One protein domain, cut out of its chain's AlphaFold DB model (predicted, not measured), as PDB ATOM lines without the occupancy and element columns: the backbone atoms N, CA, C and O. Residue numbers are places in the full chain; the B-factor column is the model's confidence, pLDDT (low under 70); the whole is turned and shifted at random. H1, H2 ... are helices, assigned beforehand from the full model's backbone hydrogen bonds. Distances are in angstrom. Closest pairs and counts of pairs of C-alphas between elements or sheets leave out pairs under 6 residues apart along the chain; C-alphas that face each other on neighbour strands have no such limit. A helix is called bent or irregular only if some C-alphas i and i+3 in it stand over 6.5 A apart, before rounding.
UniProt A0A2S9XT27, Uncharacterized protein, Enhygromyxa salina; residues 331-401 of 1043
ATOM      1  N   PRO A 331     -35.760  55.201 -24.006       82.06
ATOM      2  CA  PRO A 331     -35.597  55.391 -25.441       82.06
ATOM      3  C   PRO A 331     -34.713  54.280 -26.012       82.06
ATOM      4  O   PRO A 331     -33.655  53.992 -25.448       82.06
ATOM      5  N   ARG A 332     -35.147  53.665 -27.116       77.81
ATOM      6  CA  ARG A 332     -34.453  52.539 -27.766       77.81
ATOM      7  C   ARG A 332     -33.329  52.976 -28.711       77.81
ATOM      8  O   ARG A 332     -32.507  52.150 -29.086       77.81
ATOM      9  N   SER A 333     -33.279  54.250 -29.101       70.38
ATOM     10  CA  SER A 333     -32.220  54.780 -29.962       70.38
ATOM     11  C   SER A 333     -30.929  55.041 -29.172       70.38
ATOM     12  O   SER A 333     -30.938  55.707 -28.138       70.38
ATOM     13  N   GLY A 334     -29.800  54.535 -29.680       69.69
ATOM     14  CA  GLY A 334     -28.461  54.799 -29.141       69.69
ATOM     15  C   GLY A 334     -27.999  53.851 -28.024       69.69
ATOM     16  O   GLY A 334     -28.436  52.709 -27.908       69.69
ATOM     17  N   SER A 335     -27.062  54.325 -27.199       68.88
ATOM     18  CA  SER A 335     -26.315  53.526 -26.211       68.88
ATOM     19  C   SER A 335     -27.083  53.163 -24.926       68.88
ATOM     20  O   SER A 335     -26.571  52.417 -24.091       68.88
ATOM     21  N   SER A 336     -28.319  53.642 -24.756       74.50
ATOM     22  CA  SER A 336     -29.192  53.358 -23.603       74.50
ATOM     23  C   SER A 336     -29.645  51.896 -23.521       74.50
ATOM     24  O   SER A 336     -29.854  51.382 -22.422       74.50
ATOM     25  N   ALA A 337     -29.804  51.214 -24.661       77.69
ATOM     26  CA  ALA A 337     -30.278  49.832 -24.706       77.69
ATOM     27  C   ALA A 337     -29.329  48.898 -23.948       77.69
ATOM     28  O   ALA A 337     -29.764  48.143 -23.079       77.69
ATOM     29  N   GLY A 338     -28.031  49.035 -24.219       86.44
ATOM     30  CA  GLY A 338     -26.991  48.227 -23.608       86.44
ATOM     31  C   GLY A 338     -26.841  48.444 -22.099       86.44
ATOM     32  O   GLY A 338     -26.613  47.488 -21.359       86.44
ATOM     33  N   ALA A 339     -27.036  49.675 -21.618       88.00
ATOM     34  CA  ALA A 339     -26.889  50.008 -20.204       88.00
ATOM     35  C   ALA A 339     -27.785  49.156 -19.294       88.00
ATOM     36  O   ALA A 339     -27.330  48.675 -18.258       88.00
ATOM     37  N   ALA A 340     -29.036  48.917 -19.692       87.19
ATOM     38  CA  ALA A 340     -29.925  48.051 -18.923       87.19
ATOM     39  C   ALA A 340     -29.399  46.604 -18.840       87.19
ATOM     40  O   ALA A 340     -29.458  46.011 -17.765       87.19
ATOM     41  N   TYR A 341     -28.791  46.076 -19.910       91.69
ATOM     42  CA  TYR A 341     -28.167  44.748 -19.894       91.69
ATOM     43  C   TYR A 341     -26.911  44.685 -19.018       91.69
ATOM     44  O   TYR A 341     -26.687  43.660 -18.385       91.69
ATOM     45  N   VAL A 342     -26.116  45.758 -18.898       91.25
ATOM     46  CA  VAL A 342     -25.006  45.793 -17.919       91.25
ATOM     47  C   VAL A 342     -25.519  45.805 -16.488       91.25
ATOM     48  O   VAL A 342     -24.972  45.096 -15.650       91.25
ATOM     49  N   MET A 343     -26.577  46.567 -16.199       91.50
ATOM     50  CA  MET A 343     -27.191  46.558 -14.868       91.50
ATOM     51  C   MET A 343     -27.753  45.172 -14.530       91.50
ATOM     52  O   MET A 343     -27.511  44.664 -13.437       91.50
ATOM     53  N   LEU A 344     -28.445  44.543 -15.484       92.25
ATOM     54  CA  LEU A 344     -28.957  43.181 -15.352       92.25
ATOM     55  C   LEU A 344     -27.823  42.164 -15.168       92.25
ATOM     56  O   LEU A 344     -27.872  41.355 -14.248       92.25
ATOM     57  N   GLY A 345     -26.777  42.238 -15.990       94.31
ATOM     58  CA  GLY A 345     -25.606  41.371 -15.891       94.31
ATOM     59  C   GLY A 345     -24.881  41.519 -14.555       94.31
ATOM     60  O   GLY A 345     -24.512  40.518 -13.953       94.31
ATOM     61  N   ALA A 346     -24.739  42.744 -14.040       92.38
ATOM     62  CA  ALA A 346     -24.159  42.996 -12.721       92.38
ATOM     63  C   ALA A 346     -25.031  42.438 -11.585       92.38
ATOM     64  O   ALA A 346     -24.497  41.867 -10.634       92.38
ATOM     65  N   LEU A 347     -26.358  42.560 -11.692       92.06
ATOM     66  CA  LEU A 347     -27.299  41.965 -10.740       92.06
ATOM     67  C   LEU A 347     -27.168  40.435 -10.722       92.06
ATOM     68  O   LEU A 347     -26.991  39.856  -9.654       92.06
ATOM     69  N   VAL A 348     -27.187  39.792 -11.893       94.00
ATOM     70  CA  VAL A 348     -27.026  38.334 -12.027       94.00
ATOM     71  C   VAL A 348     -25.656  37.883 -11.519       94.00
ATOM     72  O   VAL A 348     -25.579  36.945 -10.731       94.00
ATOM     73  N   ALA A 349     -24.578  38.578 -11.894       93.69
ATOM     74  CA  ALA A 349     -23.229  38.276 -11.423       93.69
ATOM     75  C   ALA A 349     -23.111  38.397  -9.898       93.69
ATOM     76  O   ALA A 349     -22.480  37.554  -9.263       93.69
ATOM     77  N   SER A 350     -23.753  39.407  -9.297       93.19
ATOM     78  CA  SER A 350     -23.813  39.524  -7.842       93.19
ATOM     79  C   SER A 350     -24.537  38.330  -7.222       93.19
ATOM     80  O   SER A 350     -24.012  37.737  -6.281       93.19
ATOM     81  N   VAL A 351     -25.696  37.926  -7.754       91.62
ATOM     82  CA  VAL A 351     -26.418  36.745  -7.249       91.62
ATOM     83  C   VAL A 351     -25.548  35.493  -7.339       91.62
ATOM     84  O   VAL A 351     -25.444  34.780  -6.348       91.62
ATOM     85  N   ILE A 352     -24.875  35.256  -8.469       92.19
ATOM     86  CA  ILE A 352     -23.984  34.100  -8.657       92.19
ATOM     87  C   ILE A 352     -22.875  34.090  -7.605       92.19
ATOM     88  O   ILE A 352     -22.707  33.099  -6.900       92.19
ATOM     89  N   ILE A 353     -22.149  35.199  -7.459       92.06
ATOM     90  CA  ILE A 353     -21.026  35.276  -6.520       92.06
ATOM     91  C   ILE A 353     -21.504  35.054  -5.085       92.06
ATOM     92  O   ILE A 353     -20.911  34.255  -4.364       92.06
ATOM     93  N   HIS A 354     -22.585  35.706  -4.656       91.62
ATOM     94  CA  HIS A 354     -23.061  35.581  -3.276       91.62
ATOM     95  C   HIS A 354     -23.747  34.237  -3.008       91.62
ATOM     96  O   HIS A 354     -23.630  33.729  -1.898       91.62
ATOM     97  N   ALA A 355     -24.377  33.613  -4.005       90.25
ATOM     98  CA  ALA A 355     -24.839  32.229  -3.908       90.25
ATOM     99  C   ALA A 355     -23.671  31.225  -3.856       90.25
ATOM    100  O   ALA A 355     -23.816  30.159  -3.280       90.25
ATOM    101  N   ALA A 356     -22.502  31.550  -4.408       90.38
ATOM    102  CA  ALA A 356     -21.332  30.672  -4.331       90.38
ATOM    103  C   ALA A 356     -20.504  30.850  -3.045       90.38
ATOM    104  O   ALA A 356     -19.755  29.958  -2.680       90.38
ATOM    105  N   SER A 357     -20.588  32.005  -2.376       90.75
ATOM    106  CA  SER A 357     -19.631  32.378  -1.312       90.75
ATOM    107  C   SER A 357     -20.259  32.909  -0.023       90.75
ATOM    108  O   SER A 357     -19.558  33.159   0.957       90.75
ATOM    109  N   SER A 358     -21.569  33.150  -0.010       92.19
ATOM    110  CA  SER A 358     -22.316  33.649   1.154       92.19
ATOM    111  C   SER A 358     -23.763  33.150   1.142       92.19
ATOM    112  O   SER A 358     -24.659  33.813   1.670       92.19
ATOM    113  N   TYR A 359     -24.009  31.995   0.518       90.06
ATOM    114  CA  TYR A 359     -25.355  31.462   0.333       90.06
ATOM    115  C   TYR A 359     -26.150  31.329   1.631       90.06
ATOM    116  O   TYR A 359     -27.292  31.786   1.624       90.06
ATOM    117  N   PRO A 360     -25.591  30.813   2.746       90.62
ATOM    118  CA  PRO A 360     -26.354  30.690   3.985       90.62
ATOM    119  C   PRO A 360     -26.966  32.024   4.437       90.62
ATOM    120  O   PRO A 360     -28.122  32.079   4.847       90.62
ATOM    121  N   TYR A 361     -26.233  33.130   4.257       90.00
ATOM    122  CA  TYR A 361     -26.727  34.473   4.558       90.00
ATOM    123  C   TYR A 361     -27.851  34.910   3.612       90.00
ATOM    124  O   TYR A 361     -28.872  35.430   4.060       90.00
ATOM    125  N   VAL A 362     -27.656  34.724   2.301       88.31
ATOM    126  CA  VAL A 362     -28.662  35.079   1.286       88.31
ATOM    127  C   VAL A 362     -29.939  34.276   1.514       88.31
ATOM    128  O   VAL A 362     -31.032  34.835   1.475       88.31
ATOM    129  N   HIS A 363     -29.797  32.986   1.804       85.75
ATOM    130  CA  HIS A 363     -30.891  32.077   2.086       85.75
ATOM    131  C   HIS A 363     -31.671  32.473   3.342       85.75
ATOM    132  O   HIS A 363     -32.887  32.634   3.271       85.75
ATOM    133  N   ASP A 364     -30.988  32.708   4.466       85.12
ATOM    134  CA  ASP A 364     -31.635  33.133   5.713       85.12
ATOM    135  C   ASP A 364     -32.383  34.457   5.544       85.12
ATOM    136  O   ASP A 364     -33.484  34.631   6.066       85.12
ATOM    137  N   GLU A 365     -31.805  35.408   4.809       84.06
ATOM    138  CA  GLU A 365     -32.460  36.689   4.551       84.06
ATOM    139  C   GLU A 365     -33.669  36.549   3.617       84.06
ATOM    140  O   GLU A 365     -34.657  37.260   3.801       84.06
ATOM    141  N   LEU A 366     -33.631  35.619   2.661       82.62
ATOM    142  CA  LEU A 366     -34.785  35.289   1.826       82.62
ATOM    143  C   LEU A 366     -35.890  34.621   2.634       82.62
ATOM    144  O   LEU A 366     -37.030  35.056   2.526       82.62
ATOM    145  N   LEU A 367     -35.579  33.645   3.488       81.00
ATOM    146  CA  LEU A 367     -36.576  32.985   4.337       81.00
ATOM    147  C   LEU A 367     -37.226  33.941   5.338       81.00
ATOM    148  O   LEU A 367     -38.429  33.867   5.567       81.00
ATOM    149  N   ARG A 368     -36.475  34.909   5.885       79.31
ATOM    150  CA  ARG A 368     -37.067  35.982   6.709       79.31
ATOM    151  C   ARG A 368     -38.110  36.805   5.954       79.31
ATOM    152  O   ARG A 368     -38.972  37.410   6.585       79.31
ATOM    153  N   GLN A 369     -38.000  36.881   4.631       76.12
ATOM    154  CA  GLN A 369     -38.917  37.631   3.775       76.12
ATOM    155  C   GLN A 369     -40.012  36.737   3.176       76.12
ATOM    156  O   GLN A 369     -41.125  37.210   2.966       76.12
ATOM    157  N   LEU A 370     -39.700  35.467   2.916       81.12
ATOM    158  CA  LEU A 370     -40.527  34.467   2.245       81.12
ATOM    159  C   LEU A 370     -40.345  33.102   2.948       81.12
ATOM    160  O   LEU A 370     -39.590  32.262   2.454       81.12
ATOM    161  N   PRO A 371     -41.016  32.861   4.093       77.38
ATOM    162  CA  PRO A 371     -40.748  31.713   4.974       77.38
ATOM    163  C   PRO A 371     -40.923  30.330   4.334       77.38
ATOM    164  O   PRO A 371     -40.370  29.354   4.828       77.38
ATOM    165  N   GLU A 372     -41.669  30.242   3.234       81.38
ATOM    166  CA  GLU A 372     -41.983  28.982   2.548       81.38
ATOM    167  C   GLU A 372     -41.079  28.708   1.334       81.38
ATOM    168  O   GLU A 372     -41.195  27.680   0.668       81.38
ATOM    169  N   VAL A 373     -40.156  29.620   1.020       77.25
ATOM    170  CA  VAL A 373     -39.350  29.562  -0.203       77.25
ATOM    171  C   VAL A 373     -37.999  28.906   0.088       77.25
ATOM    172  O   VAL A 373     -36.993  29.563   0.343       77.25
ATOM    173  N   GLY A 374     -37.965  27.575   0.028       71.31
ATOM    174  CA  GLY A 374     -36.751  26.775   0.208       71.31
ATOM    175  C   GLY A 374     -35.837  26.760  -1.023       71.31
ATOM    176  O   GLY A 374     -35.605  25.696  -1.592       71.31
ATOM    177  N   LEU A 375     -35.275  27.896  -1.448       80.44
ATOM    178  CA  LEU A 375     -34.416  27.957  -2.648       80.44
ATOM    179  C   LEU A 375     -32.953  27.611  -2.352       80.44
ATOM    180  O   LEU A 375     -32.282  28.351  -1.635       80.44
ATOM    181  N   GLY A 376     -32.438  26.539  -2.965       82.81
ATOM    182  CA  GLY A 376     -31.010  26.187  -2.969       82.81
ATOM    183  C   GLY A 376     -30.126  27.227  -3.687       82.81
ATOM    184  O   GLY A 376     -30.657  28.082  -4.406       82.81
ATOM    185  N   PRO A 377     -28.782  27.153  -3.575       84.69
ATOM    186  CA  PRO A 377     -27.878  28.072  -4.277       84.69
ATOM    187  C   PRO A 377     -28.064  28.000  -5.799       84.69
ATOM    188  O   PRO A 377     -28.246  29.023  -6.462       84.69
ATOM    189  N   ALA A 378     -28.118  26.781  -6.348       87.62
ATOM    190  CA  ALA A 378     -28.372  26.542  -7.767       87.62
ATOM    191  C   ALA A 378     -29.753  27.053  -8.202       87.62
ATOM    192  O   ALA A 378     -29.876  27.650  -9.269       87.62
ATOM    193  N   SER A 379     -30.786  26.884  -7.370       87.94
ATOM    194  CA  SER A 379     -32.133  27.399  -7.641       87.94
ATOM    195  C   SER A 379     -32.162  28.927  -7.662       87.94
ATOM    196  O   SER A 379     -32.823  29.497  -8.525       87.94
ATOM    197  N   LEU A 380     -31.421  29.600  -6.773       87.69
ATOM    198  CA  LEU A 380     -31.300  31.062  -6.787       87.69
ATOM    199  C   LEU A 380     -30.629  31.572  -8.057       87.69
ATOM    200  O   LEU A 380     -31.131  32.506  -8.681       87.69
ATOM    201  N   VAL A 381     -29.524  30.942  -8.459       91.06
ATOM    202  CA  VAL A 381     -28.839  31.269  -9.716       91.06
ATOM    203  C   VAL A 381     -29.761  31.022 -10.906       91.06
ATOM    204  O   VAL A 381     -29.913  31.892 -11.759       91.06
ATOM    205  N   THR A 382     -30.430  29.874 -10.932       91.06
ATOM    206  CA  THR A 382     -31.362  29.490 -11.999       91.06
ATOM    207  C   THR A 382     -32.520  30.478 -12.103       91.06
ATOM    208  O   THR A 382     -32.805  30.975 -13.191       91.06
ATOM    209  N   LEU A 383     -33.142  30.844 -10.979       90.88
ATOM    210  CA  LEU A 383     -34.207  31.845 -10.924       90.88
ATOM    211  C   LEU A 383     -33.719  33.212 -11.409       90.88
ATOM    212  O   LEU A 383     -34.421  33.865 -12.173       90.88
ATOM    213  N   ALA A 384     -32.517  33.638 -11.013       90.88
ATOM    214  CA  ALA A 384     -31.942  34.900 -11.473       90.88
ATOM    215  C   ALA A 384     -31.675  34.896 -12.986       90.88
ATOM    216  O   ALA A 384     -31.970  35.884 -13.658       90.88
ATOM    217  N   VAL A 385     -31.175  33.785 -13.538       93.81
ATOM    218  CA  VAL A 385     -30.963  33.616 -14.983       93.81
ATOM    219  C   VAL A 385     -32.295  33.604 -15.735       93.81
ATOM    220  O   VAL A 385     -32.439  34.339 -16.709       93.81
ATOM    221  N   PHE A 386     -33.299  32.852 -15.276       95.12
ATOM    222  CA  PHE A 386     -34.626  32.852 -15.897       95.12
ATOM    223  C   PHE A 386     -35.309  34.213 -15.805       95.12
ATOM    224  O   PHE A 386     -35.876  34.667 -16.794       95.12
ATOM    225  N   ALA A 387     -35.217  34.899 -14.666       92.12
ATOM    226  CA  ALA A 387     -35.721  36.259 -14.518       92.12
ATOM    227  C   ALA A 387     -35.007  37.227 -15.471       92.12
ATOM    228  O   ALA A 387     -35.654  38.095 -16.051       92.12
ATOM    229  N   ALA A 388     -33.699  37.058 -15.691       93.75
ATOM    230  CA  ALA A 388     -32.949  37.840 -16.666       93.75
ATOM    231  C   ALA A 388     -33.391  37.552 -18.107       93.75
ATOM    232  O   ALA A 388     -33.616  38.492 -18.866       93.75
ATOM    233  N   ILE A 389     -33.580  36.283 -18.478       95.31
ATOM    234  CA  ILE A 389     -34.096  35.894 -19.799       95.31
ATOM    235  C   ILE A 389     -35.509  36.448 -19.999       95.31
ATOM    236  O   ILE A 389     -35.767  37.095 -21.009       95.31
ATOM    237  N   ALA A 390     -36.403  36.266 -19.024       93.75
ATOM    238  CA  ALA A 390     -37.757  36.809 -19.057       93.75
ATOM    239  C   ALA A 390     -37.737  38.334 -19.194       93.75
ATOM    240  O   ALA A 390     -38.465  38.890 -20.011       93.75
ATOM    241  N   TRP A 391     -36.853  39.014 -18.460       94.06
ATOM    242  CA  TRP A 391     -36.668  40.453 -18.588       94.06
ATOM    243  C   TRP A 391     -36.213  40.852 -19.996       94.06
ATOM    244  O   TRP A 391     -36.738  41.824 -20.532       94.06
ATOM    245  N   ILE A 392     -35.281  40.111 -20.610       93.44
ATOM    246  CA  ILE A 392     -34.795  40.350 -21.982       93.44
ATOM    247  C   ILE A 392     -35.912  40.128 -23.008       93.44
ATOM    248  O   ILE A 392     -36.059  40.942 -23.917       93.44
ATOM    249  N   VAL A 393     -36.708  39.064 -22.862       93.75
ATOM    250  CA  VAL A 393     -37.854  38.771 -23.739       93.75
ATOM    251  C   VAL A 393     -38.903  39.872 -23.622       93.75
ATOM    252  O   VAL A 393     -39.290  40.451 -24.629       93.75
ATOM    253  N   VAL A 394     -39.301  40.247 -22.404       90.12
ATOM    254  CA  VAL A 394     -40.248  41.352 -22.185       90.12
ATOM    255  C   VAL A 394     -39.688  42.664 -22.734       90.12
ATOM    256  O   VAL A 394     -40.394  43.406 -23.409       90.12
ATOM    257  N   ASP A 395     -38.403  42.949 -22.515       90.44
ATOM    258  CA  ASP A 395     -37.752  44.118 -23.105       90.44
ATOM    259  C   ASP A 395     -37.823  44.073 -24.641       90.44
ATOM    260  O   ASP A 395     -38.092  45.100 -25.261       90.44
ATOM    261  N   PHE A 396     -37.653  42.906 -25.266       89.12
ATOM    262  CA  PHE A 396     -37.811  42.718 -26.710       89.12
ATOM    263  C   PHE A 396     -39.253  42.945 -27.186       89.12
ATOM    264  O   PHE A 396     -39.444  43.672 -28.154       89.12
ATOM    265  N   GLU A 397     -40.257  42.409 -26.500       88.56
ATOM    266  CA  GLU A 397     -41.668  42.543 -26.898       88.56
ATOM    267  C   GLU A 397     -42.204  43.969 -26.707       88.56
ATOM    268  O   GLU A 397     -42.944  44.497 -27.532       88.56
ATOM    269  N   LEU A 398     -41.767  44.671 -25.659       84.94
ATOM    270  CA  LEU A 398     -42.203  46.044 -25.370       84.94
ATOM    271  C   LEU A 398     -41.521  47.108 -26.263       84.94
ATOM    272  O   LEU A 398     -41.492  48.288 -25.903       84.94
ATOM    273  N   ARG A 399     -40.947  46.719 -27.414       77.44
ATOM    274  CA  ARG A 399     -40.225  47.603 -28.359       77.44
ATOM    275  C   ARG A 399     -41.059  48.762 -28.886       77.44
ATOM    276  O   ARG A 399     -40.500  49.835 -29.105       77.44
ATOM    277  N   GLU A 400     -42.357  48.554 -29.067       77.56
ATOM    278  CA  GLU A 400     -43.239  49.490 -29.777       77.56
ATOM    279  C   GLU A 400     -44.066  50.399 -28.853       77.56
ATOM    280  O   GLU A 400     -44.859  51.212 -29.325       77.56
ATOM    281  N   LEU A 401     -43.889  50.308 -27.531       78.69
ATOM    282  CA  LEU A 401     -44.686  51.102 -26.596       78.69
ATOM    283  C   LEU A 401     -44.290  52.587 -26.595       78.69
ATOM    284  O   LEU A 401     -43.206  52.962 -26.141       78.69
TER     285      LEU A 401
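This is residues 331 to 401 of the 1043 residues of an uncharacterized protein of Enhygromyxa salina (UniProt A0A2S9XT27). Two long helices, H1 and H3, run side by side in opposite directions, and a short helix, H2, lies across one end of the pair. The two long helices make the longest axis, and they meet along the part of H3 nearer to H2. The printed part has 71 residues with three named helices in the order H1, H2, H3 and no named strand; the class is all helix. The whole is loose, with a radius of gyration of the C-alphas of 14.8 A, and elongated, with spans of 42 by 22 by 18 A.

H1, residues 336 to 357, and H3, residues 377 to 400, touch at a shallow tilt of 9 degrees and run opposite ways. Their closest C-alphas, those of Ala 355 and Pro 377, are 5.2 A apart, and H3 touches H1 with residues 377 to 388 alone. H2, residues 359 to 369, is close to H1 but not clearly touching, with the closest C-alphas, those of Ala 355 and Val 362, 7.1 A apart. The lines of H1 and H2 are about perpendicular at 72 degrees, only just past steep. H2 and H3 are also close but not clearly touching, with the C-alphas of Tyr 359 and Pro 377 closest at 6.3 A, at a steep tilt of 65 degrees. Each O i to N i+4 pair is within hydrogen-bond range in H2, against 16 of 18 in H1 and 18 of 20 in H3.

H1 begins at C-alpha 336 (-29.192, 53.358, -23.603) and is 32.1 A long; it is neither bent nor irregular, but only just: C-alphas 337 and 340 are 6.1 A apart. H2 begins at C-alpha 359 (-25.355, 31.462, 0.333) and is 15.3 A long. H3 is 36.7 A long and ends at C-alpha 400 (-43.239, 49.490, -29.777); it is irregular, with C-alphas 397 and 400 7.7 A apart.

The two C-alphas farthest apart, those of Gly 334 and Glu 372, are 43.1 A apart. The printed part has no cut; the link from H1 to H2 is tight and the link from H2 to H3 is short. The mean pLDDT of the printed part is 86.7, with residues 334 to 335 under 70.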